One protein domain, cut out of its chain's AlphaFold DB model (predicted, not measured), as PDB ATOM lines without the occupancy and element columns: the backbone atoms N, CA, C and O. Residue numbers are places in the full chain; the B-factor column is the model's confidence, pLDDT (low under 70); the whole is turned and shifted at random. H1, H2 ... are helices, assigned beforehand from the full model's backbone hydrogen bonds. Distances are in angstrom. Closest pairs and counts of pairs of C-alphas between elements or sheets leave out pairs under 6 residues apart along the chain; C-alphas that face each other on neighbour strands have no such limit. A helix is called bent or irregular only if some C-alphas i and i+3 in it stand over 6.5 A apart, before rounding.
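AT A GLANCE: This is residues 152 to 230 of the 415 residues of an uncharacterized protein of Candidatus Gottesmanbacteria bacterium RIFCSPHIGHO2_02_FULL_39_14 (UniProt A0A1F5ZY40). Two helices, H1 and H2, fold back on each other as a hairpin, and the long helix H4 crosses one side of it, its first part over the end of H1 and the start of H2. Residues 220 to 230, of which 220 to 228 belong to H4, stick out as an arm, while the short H3 sits in the turn between H2 and H4. The printed part has 79 residues, with four named helices in the order H1, H2, H3, H4 and no named strand: all helix. It is only just loose, close to compact, with a radius of gyration of the C-alphas of 14.0 A, and spans 44 by 25 by 18 A.

HOW THE PARTS SIT: Start at H1, residues 152 to 165, and H2, residues 171 to 192: this helical hairpin touches most closely at the C-alphas of Leu 155 and Leu 184, 6.5 A apart, at a shallow tilt of 21 degrees, opposite ways. Next, H3, residues 195 to 199, is close to H2 but not clearly touching, with the closest C-alphas, Ala 188 and Leu 196, 7.4 A apart. Then look at H4, residues 202 to 228: its residues 208 to 219 touch residues 174 to 182 of H2, closest at the C-alphas of Gly 178 and Tyr 212, 5.2 A, at a steep tilt of 57 degrees, opposite ways. Its residues 204 to 208 touch residues 160 to 164 of H1, closest at the C-alphas of Leu 163 and Leu 204, 6.3 A, only just about perpendicular at 71 degrees. In H1, H3 and H4 every O i to N i+4 pair is within hydrogen-bond range; in H2, 14 of 18 are.

IN THESE COORDINATES: Find C-alpha 152 at (152.190, 188.166, 189.462); from there H1 runs 19.9 A to C-alpha 165. H2 runs 30.4 A from C-alpha 171 at (158.269, 159.745, 193.635), and is only just irregular, with C-alphas 172 and 175 6.9 A apart. H3 covers 6.2 A, and H4 runs 39.0 A to C-alpha 228 at (178.029, 155.595, 199.654).

THE WHOLE: The C-alphas farthest apart are those of Ile 199 and Gly 230, 45.5 A. The printed part has no cut, and its three links between helices are tight. No printed residue is under 70 in pLDDT.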
ATOM      1  N   LYS A 152     152.799 188.735 188.245       92.56
ATOM      2  CA  LYS A 152     152.190 188.166 189.462       92.56
ATOM      3  C   LYS A 152     151.067 187.201 189.114       92.56
ATOM      4  O   LYS A 152     151.083 186.066 189.584       92.56
ATOM      5  N   HIS A 153     150.175 187.617 188.221       91.00
ATOM      6  CA  HIS A 153     149.055 186.797 187.782       91.00
ATOM      7  C   HIS A 153     149.529 185.498 187.101       91.00
ATOM      8  O   HIS A 153     149.020 184.411 187.388       91.00
ATOM      9  N   ILE A 154     150.570 185.586 186.261       93.12
ATOM     10  CA  ILE A 154     151.184 184.410 185.623       93.12
ATOM     11  C   ILE A 154     151.766 183.458 186.677       93.12
ATOM     12  O   ILE A 154     151.475 182.264 186.653       93.12
ATOM     13  N   LEU A 155     152.549 183.975 187.631       95.06
ATOM     14  CA  LEU A 155     153.162 183.163 188.687       95.06
ATOM     15  C   LEU A 155     152.124 182.491 189.592       95.06
ATOM     16  O   LEU A 155     152.274 181.314 189.913       95.06
ATOM     17  N   PHE A 156     151.066 183.213 189.977       94.69
ATOM     18  CA  PHE A 156     149.957 182.650 190.747       94.69
ATOM     19  C   PHE A 156     149.307 181.483 189.993       94.69
ATOM     20  O   PHE A 156     149.122 180.400 190.552       94.69
ATOM     21  N   THR A 157     149.026 181.675 188.703       93.62
ATOM     22  CA  THR A 157     148.407 180.653 187.853       93.62
ATOM     23  C   THR A 157     149.297 179.422 187.689       93.62
ATOM     24  O   THR A 157     148.823 178.301 187.881       93.62
ATOM     25  N   GLU A 158     150.585 179.607 187.391       95.81
ATOM     26  CA  GLU A 158     151.552 178.509 187.260       95.81
ATOM     27  C   GLU A 158     151.707 177.726 188.574       95.81
ATOM     28  O   GLU A 158     151.729 176.494 188.566       95.81
ATOM     29  N   MET A 159     151.761 178.423 189.714       96.12
ATOM     30  CA  MET A 159     151.852 177.792 191.032       96.12
ATOM     31  C   MET A 159     150.598 176.983 191.356       96.12
ATOM     32  O   MET A 159     150.699 175.827 191.764       96.12
ATOM     33  N   ARG A 160     149.409 177.542 191.111       95.06
ATOM     34  CA  ARG A 160     148.142 176.829 191.293       95.06
ATOM     35  C   ARG A 160     148.069 175.573 190.424       95.06
ATOM     36  O   ARG A 160     147.683 174.512 190.911       95.06
ATOM     37  N   GLN A 161     148.456 175.664 189.153       94.88
ATOM     38  CA  GLN A 161     148.477 174.520 188.233       94.88
ATOM     39  C   GLN A 161     149.459 173.434 188.690       94.88
ATOM     40  O   GLN A 161     149.112 172.252 188.708       94.88
ATOM     41  N   LEU A 162     150.662 173.816 189.124       95.94
ATOM     42  CA  LEU A 162     151.634 172.880 189.690       95.94
ATOM     43  C   LEU A 162     151.045 172.147 190.902       95.94
ATOM     44  O   LEU A 162     150.994 170.919 190.927       95.94
ATOM     45  N   LEU A 163     150.538 172.895 191.883       95.12
ATOM     46  CA  LEU A 163     150.034 172.334 193.136       95.12
ATOM     47  C   LEU A 163     148.761 171.504 192.955       95.12
ATOM     48  O   LEU A 163     148.559 170.529 193.673       95.12
ATOM     49  N   THR A 164     147.907 171.816 191.986       92.94
ATOM     50  CA  THR A 164     146.718 170.995 191.697       92.94
ATOM     51  C   THR A 164     147.079 169.701 190.963       92.94
ATOM     52  O   THR A 164     146.494 168.659 191.249       92.94
ATOM     53  N   SER A 165     148.090 169.739 190.091       91.06
ATOM     54  CA  SER A 165     148.518 168.608 189.255       91.06
ATOM     55  C   SER A 165     149.468 167.610 189.935       91.06
ATOM     56  O   SER A 165     149.528 166.444 189.524       91.06
ATOM     57  N   VAL A 166     150.210 168.044 190.961       91.00
ATOM     58  CA  VAL A 166     151.205 167.199 191.634       91.00
ATOM     59  C   VAL A 166     150.550 166.053 192.402       91.00
ATOM     60  O   VAL A 166     149.592 166.241 193.164       91.00
ATOM     61  N   ASP A 167     151.109 164.861 192.208       86.81
ATOM     62  CA  ASP A 167     150.782 163.649 192.952       86.81
ATOM     63  C   ASP A 167     151.974 163.268 193.830       86.81
ATOM     64  O   ASP A 167     152.957 162.698 193.353       86.81
ATOM     65  N   LEU A 168     151.863 163.563 195.125       84.38
ATOM     66  CA  LEU A 168     152.904 163.307 196.123       84.38
ATOM     67  C   LEU A 168     153.197 161.814 196.334       84.38
ATOM     68  O   LEU A 168     154.183 161.473 196.981       84.38
ATOM     69  N   LYS A 169     152.367 160.910 195.799       81.75
ATOM     70  CA  LYS A 169     152.628 159.465 195.839       81.75
ATOM     71  C   LYS A 169     153.541 159.003 194.702       81.75
ATOM     72  O   LYS A 169     154.051 157.885 194.758       81.75
ATOM     73  N   ASN A 170     153.753 159.833 193.680       78.50
ATOM     74  CA  ASN A 170     154.597 159.512 192.537       78.50
ATOM     75  C   ASN A 170     155.995 160.131 192.688       78.50
ATOM     76  O   ASN A 170     156.268 161.239 192.222       78.50
ATOM     77  N   ASP A 171     156.895 159.354 193.291       71.38
ATOM     78  CA  ASP A 171     158.269 159.745 193.635       71.38
ATOM     79  C   ASP A 171     159.084 160.280 192.436       71.38
ATOM     80  O   ASP A 171     159.939 161.149 192.593       71.38
ATOM     81  N   GLY A 172     158.780 159.825 191.211       80.25
ATOM     82  CA  GLY A 172     159.542 160.168 190.006       80.25
ATOM     83  C   GLY A 172     159.410 161.619 189.531       80.25
ATOM     84  O   GLY A 172     160.266 162.077 188.777       80.25
ATOM     85  N   ARG A 173     158.366 162.349 189.953       87.56
ATOM     86  CA  ARG A 173     158.159 163.764 189.574       87.56
ATOM     87  C   ARG A 173     158.472 164.759 190.686       87.56
ATOM     88  O   ARG A 173     158.716 165.924 190.374       87.56
ATOM     89  N   ILE A 174     158.542 164.299 191.937       91.00
ATOM     90  CA  ILE A 174     158.808 165.138 193.118       91.00
ATOM     91  C   ILE A 174     160.080 165.969 192.925       91.00
ATOM     92  O   ILE A 174     160.070 167.159 193.228       91.00
ATOM     93  N   TRP A 175     161.140 165.392 192.342       89.19
ATOM     94  CA  TRP A 175     162.370 166.129 192.054       89.19
ATOM     95  C   TRP A 175     162.131 167.369 191.183       89.19
ATOM     96  O   TRP A 175     162.495 168.486 191.548       89.19
ATOM     97  N   SER A 176     161.520 167.177 190.011       91.31
ATOM     98  CA  SER A 176     161.285 168.254 189.047       91.31
ATOM     99  C   SER A 176     160.212 169.236 189.512       91.31
ATOM    100  O   SER A 176     160.350 170.438 189.302       91.31
ATOM    101  N   GLU A 177     159.152 168.739 190.147       94.44
ATOM    102  CA  GLU A 177     158.024 169.553 190.602       94.44
ATOM    103  C   GLU A 177     158.404 170.376 191.841       94.44
ATOM    104  O   GLU A 177     158.059 171.553 191.910       94.44
ATOM    105  N   GLY A 178     159.192 169.821 192.766       94.31
ATOM    106  CA  GLY A 178     159.736 170.553 193.908       94.31
ATOM    107  C   GLY A 178     160.750 171.626 193.515       94.31
ATOM    108  O   GLY A 178     160.658 172.754 193.996       94.31
ATOM    109  N   ALA A 179     161.654 171.328 192.574       91.69
ATOM    110  CA  ALA A 179     162.560 172.336 192.018       91.69
ATOM    111  C   ALA A 179     161.793 173.456 191.290       91.69
ATOM    112  O   ALA A 179     162.122 174.636 191.423       91.69
ATOM    113  N   ARG A 180     160.728 173.110 190.551       95.06
ATOM    114  CA  ARG A 180     159.862 174.107 189.909       95.06
ATOM    115  C   ARG A 180     159.117 174.958 190.935       95.06
ATOM    116  O   ARG A 180     159.035 176.169 190.752       95.06
ATOM    117  N   LEU A 181     158.597 174.349 192.001       96.00
ATOM    118  CA  LEU A 181     157.948 175.069 193.093       96.00
ATOM    119  C   LEU A 181     158.905 176.084 193.724       96.00
ATOM    120  O   LEU A 181     158.538 177.245 193.888       96.00
ATOM    121  N   GLU A 182     160.134 175.667 194.030       92.00
ATOM    122  CA  GLU A 182     161.164 176.547 194.586       92.00
ATOM    123  C   GLU A 182     161.398 177.774 193.702       92.00
ATOM    124  O   GLU A 182     161.378 178.907 194.189       92.00
ATOM    125  N   GLN A 183     161.550 177.552 192.396       92.00
ATOM    126  CA  GLN A 183     161.728 178.622 191.422       92.00
ATOM    127  C   GLN A 183     160.531 179.586 191.405       92.00
ATOM    128  O   GLN A 183     160.717 180.801 191.441       92.00
ATOM    129  N   LEU A 184     159.301 179.067 191.384       95.38
ATOM    130  CA  LEU A 184     158.094 179.898 191.391       95.38
ATOM    131  C   LEU A 184     158.002 180.754 192.657       95.38
ATOM    132  O   LEU A 184     157.684 181.940 192.581       95.38
ATOM    133  N   VAL A 185     158.304 180.169 193.815       93.06
ATOM    134  CA  VAL A 185     158.287 180.871 195.103       93.06
ATOM    135  C   VAL A 185     159.352 181.969 195.150       93.06
ATOM    136  O   VAL A 185     159.085 183.072 195.630       93.06
ATOM    137  N   LEU A 186     160.541 181.704 194.610       87.88
ATOM    138  CA  LEU A 186     161.607 182.694 194.491       87.88
ATOM    139  C   LEU A 186     161.253 183.875 193.603       87.88
ATOM    140  O   LEU A 186     161.501 185.020 193.975       87.88
ATOM    141  N   GLU A 187     160.696 183.594 192.428       90.75
ATOM    142  CA  GLU A 187     160.279 184.624 191.485       90.75
ATOM    143  C   GLU A 187     159.108 185.445 192.042       90.75
ATOM    144  O   GLU A 187     159.032 186.654 191.818       90.75
ATOM    145  N   ALA A 188     158.220 184.814 192.817       91.56
ATOM    146  CA  ALA A 188     157.106 185.486 193.473       91.56
ATOM    147  C   ALA A 188     157.552 186.391 194.632       91.56
ATOM    148  O   ALA A 188     156.968 187.457 194.822       91.56
ATOM    149  N   ALA A 189     158.590 186.009 195.383       87.00
ATOM    150  CA  ALA A 189     159.018 186.707 196.597       87.00
ATOM    151  C   ALA A 189     159.216 188.232 196.453       87.00
ATOM    152  O   ALA A 189     158.643 188.977 197.253       87.00
ATOM    153  N   PRO A 190     159.984 188.746 195.471       85.62
ATOM    154  CA  PRO A 190     160.157 190.190 195.304       85.62
ATOM    155  C   PRO A 190     158.918 190.893 194.728       85.62
ATOM    156  O   PRO A 190     158.798 192.107 194.871       85.62
ATOM    157  N   LEU A 191     158.006 190.163 194.079       90.19
ATOM    158  CA  LEU A 191     156.828 190.741 193.427       90.19
ATOM    159  C   LEU A 191     155.635 190.847 194.384       90.19
ATOM    160  O   LEU A 191     154.929 191.855 194.393       90.19
ATOM    161  N   PHE A 192     155.403 189.815 195.191       90.56
ATOM    162  CA  PHE A 192     154.266 189.739 196.105       90.56
ATOM    163  C   PHE A 192     154.576 190.268 197.508       90.56
ATOM    164  O   PHE A 192     153.660 190.741 198.181       90.56
ATOM    165  N   ASN A 193     155.842 190.260 197.938       86.38
ATOM    166  CA  ASN A 193     156.284 190.793 199.229       86.38
ATOM    167  C   ASN A 193     155.479 190.268 200.442       86.38
ATOM    168  O   ASN A 193     154.936 191.018 201.249       86.38
ATOM    169  N   GLY A 194     155.382 188.955 200.553       85.56
ATOM    170  CA  GLY A 194     154.621 188.177 201.524       85.56
ATOM    171  C   GLY A 194     153.173 187.879 201.137       85.56
ATOM    172  O   GLY A 194     152.590 186.942 201.685       85.56
ATOM    173  N   LYS A 195     152.584 188.628 200.197       91.19
ATOM    174  CA  LYS A 195     151.138 188.576 199.935       91.19
ATOM    175  C   LYS A 195     150.688 187.267 199.294       91.19
ATOM    176  O   LYS A 195     149.585 186.824 199.583       91.19
ATOM    177  N   LEU A 196     151.529 186.599 198.498       93.62
ATOM    178  CA  LEU A 196     151.139 185.328 197.873       93.62
ATOM    179  C   LEU A 196     150.886 184.241 198.924       93.62
ATOM    180  O   LEU A 196     149.865 183.567 198.888       93.62
ATOM    181  N   ALA A 197     151.784 184.110 199.903       91.38
ATOM    182  CA  ALA A 197     151.636 183.140 200.989       91.38
ATOM    183  C   ALA A 197     150.456 183.432 201.926       91.38
ATOM    184  O   ALA A 197     150.059 182.553 202.696       91.38
ATOM    185  N   LEU A 198     149.959 184.670 201.890       91.56
ATOM    186  CA  LEU A 198     148.829 185.147 202.668       91.56
ATOM    187  C   LEU A 198     147.490 184.873 201.969       91.56
ATOM    188  O   LEU A 198     146.523 184.515 202.637       91.56
ATOM    189  N   ILE A 199     147.437 185.048 200.645       93.38
ATOM    190  CA  ILE A 199     146.214 184.866 199.851       93.38
ATOM    191  C   ILE A 199     146.064 183.456 199.280       93.38
ATOM    192  O   ILE A 199     145.002 183.162 198.753       93.38
ATOM    193  N   LEU A 200     147.084 182.594 199.314       94.75
ATOM    194  CA  LEU A 200     146.959 181.228 198.798       94.75
ATOM    195  C   LEU A 200     146.077 180.374 199.721       94.75
ATOM    196  O   LEU A 200     146.232 180.412 200.943       94.75
ATOM    197  N   ASP A 201     145.193 179.579 199.119       92.50
ATOM    198  CA  ASP A 201     144.363 178.583 199.797       92.50
ATOM    199  C   ASP A 201     145.173 177.730 200.802       92.50
ATOM    200  O   ASP A 201     146.276 177.279 200.461       92.50
ATOM    201  N   PRO A 202     144.676 177.499 202.036       91.62
ATOM    202  CA  PRO A 202     145.419 176.762 203.054       91.62
ATOM    203  C   PRO A 202     145.794 175.334 202.650       91.62
ATOM    204  O   PRO A 202     146.881 174.884 203.022       91.62
ATOM    205  N   ASP A 203     144.953 174.640 201.880       93.25
ATOM    206  CA  ASP A 203     145.229 173.276 201.426       93.25
ATOM    207  C   ASP A 203     146.292 173.289 200.324       93.25
ATOM    208  O   ASP A 203     147.222 172.478 200.344       93.25
ATOM    209  N   LEU A 204     146.238 174.263 199.406       94.94
ATOM    210  CA  LEU A 204     147.316 174.475 198.432       94.94
ATOM    211  C   LEU A 204     148.635 174.860 199.115       94.94
ATOM    212  O   LEU A 204     149.690 174.340 198.747       94.94
ATOM    213  N   LYS A 205     148.597 175.719 200.142       95.00
ATOM    214  CA  LYS A 205     149.775 176.083 200.944       95.00
ATOM    215  C   LYS A 205     150.355 174.863 201.662       95.00
ATOM    216  O   LYS A 205     151.568 174.672 201.630       95.00
ATOM    217  N   ALA A 206     149.518 174.015 202.261       93.81
ATOM    218  CA  ALA A 206     149.958 172.768 202.886       93.81
ATOM    219  C   ALA A 206     150.592 171.818 201.858       93.81
ATOM    220  O   ALA A 206     151.696 171.320 202.071       93.81
ATOM    221  N   LYS A 207     149.955 171.648 200.696       95.06
ATOM    222  CA  LYS A 207     150.465 170.808 199.606       95.06
ATOM    223  C   LYS A 207     151.799 171.312 199.048       95.06
ATOM    224  O   LYS A 207     152.672 170.510 198.727       95.06
ATOM    225  N   SER A 208     151.982 172.630 198.978       96.12
ATOM    226  CA  SER A 208     153.253 173.270 198.619       96.12
ATOM    227  C   SER A 208     154.368 172.908 199.604       96.12
ATOM    228  O   SER A 208     155.449 172.482 199.196       96.12
ATOM    229  N   GLN A 209     154.088 172.994 200.905       94.50
ATOM    230  CA  GLN A 209     155.046 172.637 201.956       94.50
ATOM    231  C   GLN A 209     155.398 171.143 201.922       94.50
ATOM    232  O   GLN A 209     156.567 170.780 202.053       94.50
ATOM    233  N   GLU A 210     154.410 170.271 201.709       94.38
ATOM    234  CA  GLU A 210     154.621 168.824 201.592       94.38
ATOM    235  C   GLU A 210     155.471 168.457 200.369       94.38
ATOM    236  O   GLU A 210     156.413 167.670 200.489       94.38
ATOM    237  N   LEU A 211     155.186 169.061 199.207       95.38
ATOM    238  CA  LEU A 211     155.977 168.867 197.990       95.38
ATOM    239  C   LEU A 211     157.434 169.269 198.213       95.38
ATOM    240  O   LEU A 211     158.346 168.513 197.880       95.38
ATOM    241  N   TYR A 212     157.657 170.445 198.798       93.88
ATOM    242  CA  TYR A 212     159.009 170.933 199.026       93.88
ATOM    243  C   TYR A 212     159.775 170.084 200.050       93.88
ATOM    244  O   TYR A 212     160.938 169.751 199.831       93.88
ATOM    245  N   GLN A 213     159.113 169.652 201.129       92.12
ATOM    246  CA  GLN A 213     159.710 168.739 202.103       92.12
ATOM    247  C   GLN A 213     160.111 167.399 201.466       92.12
ATOM    248  O   GLN A 213     161.181 166.864 201.770       92.12
ATOM    249  N   ALA A 214     159.266 166.843 200.594       92.62
ATOM    250  CA  ALA A 214     159.576 165.608 199.882       92.62
ATOM    251  C   ALA A 214     160.757 165.794 198.915       92.62
ATOM    252  O   ALA A 214     161.651 164.950 198.867       92.62
ATOM    253  N   TYR A 215     160.792 166.923 198.206       93.06
ATOM    254  CA  TYR A 215     161.897 167.308 197.333       93.06
ATOM    255  C   TYR A 215     163.232 167.395 198.080       93.06
ATOM    256  O   TYR A 215     164.196 166.743 197.677       93.06
ATOM    257  N   GLU A 216     163.296 168.126 199.194       91.12
ATOM    258  CA  GLU A 216     164.533 168.224 199.975       91.12
ATOM    259  C   GLU A 216     164.997 166.863 200.488       91.12
ATOM    260  O   GLU A 216     166.179 166.535 200.376       91.12
ATOM    261  N   LEU A 217     164.075 166.028 200.971       91.94
ATOM    262  CA  LEU A 217     164.420 164.687 201.428       91.94
ATOM    263  C   LEU A 217     165.009 163.832 200.293       91.94
ATOM    264  O   LEU A 217     165.945 163.067 200.529       91.94
ATOM    265  N   GLN A 218     164.499 163.959 199.063       91.69
ATOM    266  CA  GLN A 218     165.089 163.295 197.897       91.69
ATOM    267  C   GLN A 218     166.489 163.825 197.574       91.69
ATOM    268  O   GLN A 218     167.375 163.028 197.264       91.69
ATOM    269  N   VAL A 219     166.711 165.140 197.665       92.44
ATOM    270  CA  VAL A 219     168.038 165.761 197.486       92.44
ATOM    271  C   VAL A 219     169.032 165.198 198.497       92.44
ATOM    272  O   VAL A 219     170.119 164.761 198.116       92.44
ATOM    273  N   GLU A 220     168.656 165.149 199.773       94.25
ATOM    274  CA  GLU A 220     169.507 164.621 200.839       94.25
ATOM    275  C   GLU A 220     169.787 163.124 200.659       94.25
ATOM    276  O   GLU A 220     170.942 162.702 200.650       94.25
ATOM    277  N   LYS A 221     168.756 162.300 200.442       93.88
ATOM    278  CA  LYS A 221     168.937 160.854 200.236       93.88
ATOM    279  C   LYS A 221     169.727 160.535 198.971       93.88
ATOM    280  O   LYS A 221     170.576 159.643 198.971       93.88
ATOM    281  N   GLY A 222     169.476 161.275 197.894       94.31
ATOM    282  CA  GLY A 222     170.224 161.166 196.647       94.31
ATOM    283  C   GLY A 222     171.704 161.494 196.839       94.31
ATOM    284  O   GLY A 222     172.555 160.835 196.239       94.31
ATOM    285  N   PHE A 223     172.022 162.463 197.698       95.88
ATOM    286  CA  PHE A 223     173.396 162.799 198.059       95.88
ATOM    287  C   PHE A 223     174.063 161.700 198.897       95.88
ATOM    288  O   PHE A 223     175.159 161.258 198.545       95.88
ATOM    289  N   VAL A 224     173.386 161.195 199.937       96.25
ATOM    290  CA  VAL A 224     173.873 160.061 200.749       96.25
ATOM    291  C   VAL A 224     174.186 158.863 199.857       96.25
ATOM    292  O   VAL A 224     175.297 158.339 199.891       96.25
ATOM    293  N   LYS A 225     173.252 158.474 198.984       95.81
ATOM    294  CA  LYS A 225     173.441 157.352 198.059       95.81
ATOM    295  C   LYS A 225     174.685 157.528 197.184       95.81
ATOM    296  O   LYS A 225     175.490 156.607 197.060       95.81
ATOM    297  N   GLN A 226     174.870 158.710 196.597       96.38
ATOM    298  CA  GLN A 226     176.038 158.996 195.759       96.38
ATOM    299  C   GLN A 226     177.354 158.965 196.548       96.38
ATOM    300  O   GLN A 226     178.371 158.517 196.015       96.38
ATOM    301  N   ALA A 227     177.347 159.402 197.807       94.75
ATOM    302  CA  ALA A 227     178.501 159.306 198.693       94.75
ATOM    303  C   ALA A 227     178.851 157.849 199.038       94.75
ATOM    304  O   ALA A 227     180.015 157.455 198.973       94.75
ATOM    305  N   VAL A 228     177.846 157.025 199.353       92.56
ATOM    306  CA  VAL A 228     178.029 155.595 199.654       92.56
ATOM    307  C   VAL A 228     178.615 154.849 198.456       92.56
ATOM    308  O   VAL A 228     179.564 154.076 198.619       92.56
ATOM    309  N   GLU A 229     178.120 155.154 197.253       95.12
ATOM    310  CA  GLU A 229     178.622 154.645 195.969       95.12
ATOM    311  C   GLU A 229     180.007 155.211 195.579       95.12
ATOM    312  O   GLU A 229     180.579 154.796 194.571       95.12
ATOM    313  N   GLY A 230     180.560 156.159 196.346       93.50
ATOM    314  CA  GLY A 230     181.868 156.778 196.097       93.50
ATOM    315  C   GLY A 230     181.903 157.754 194.914       93.50
ATOM    316  O   GLY A 230     182.991 158.121 194.456       93.50
TER     317      GLY A 230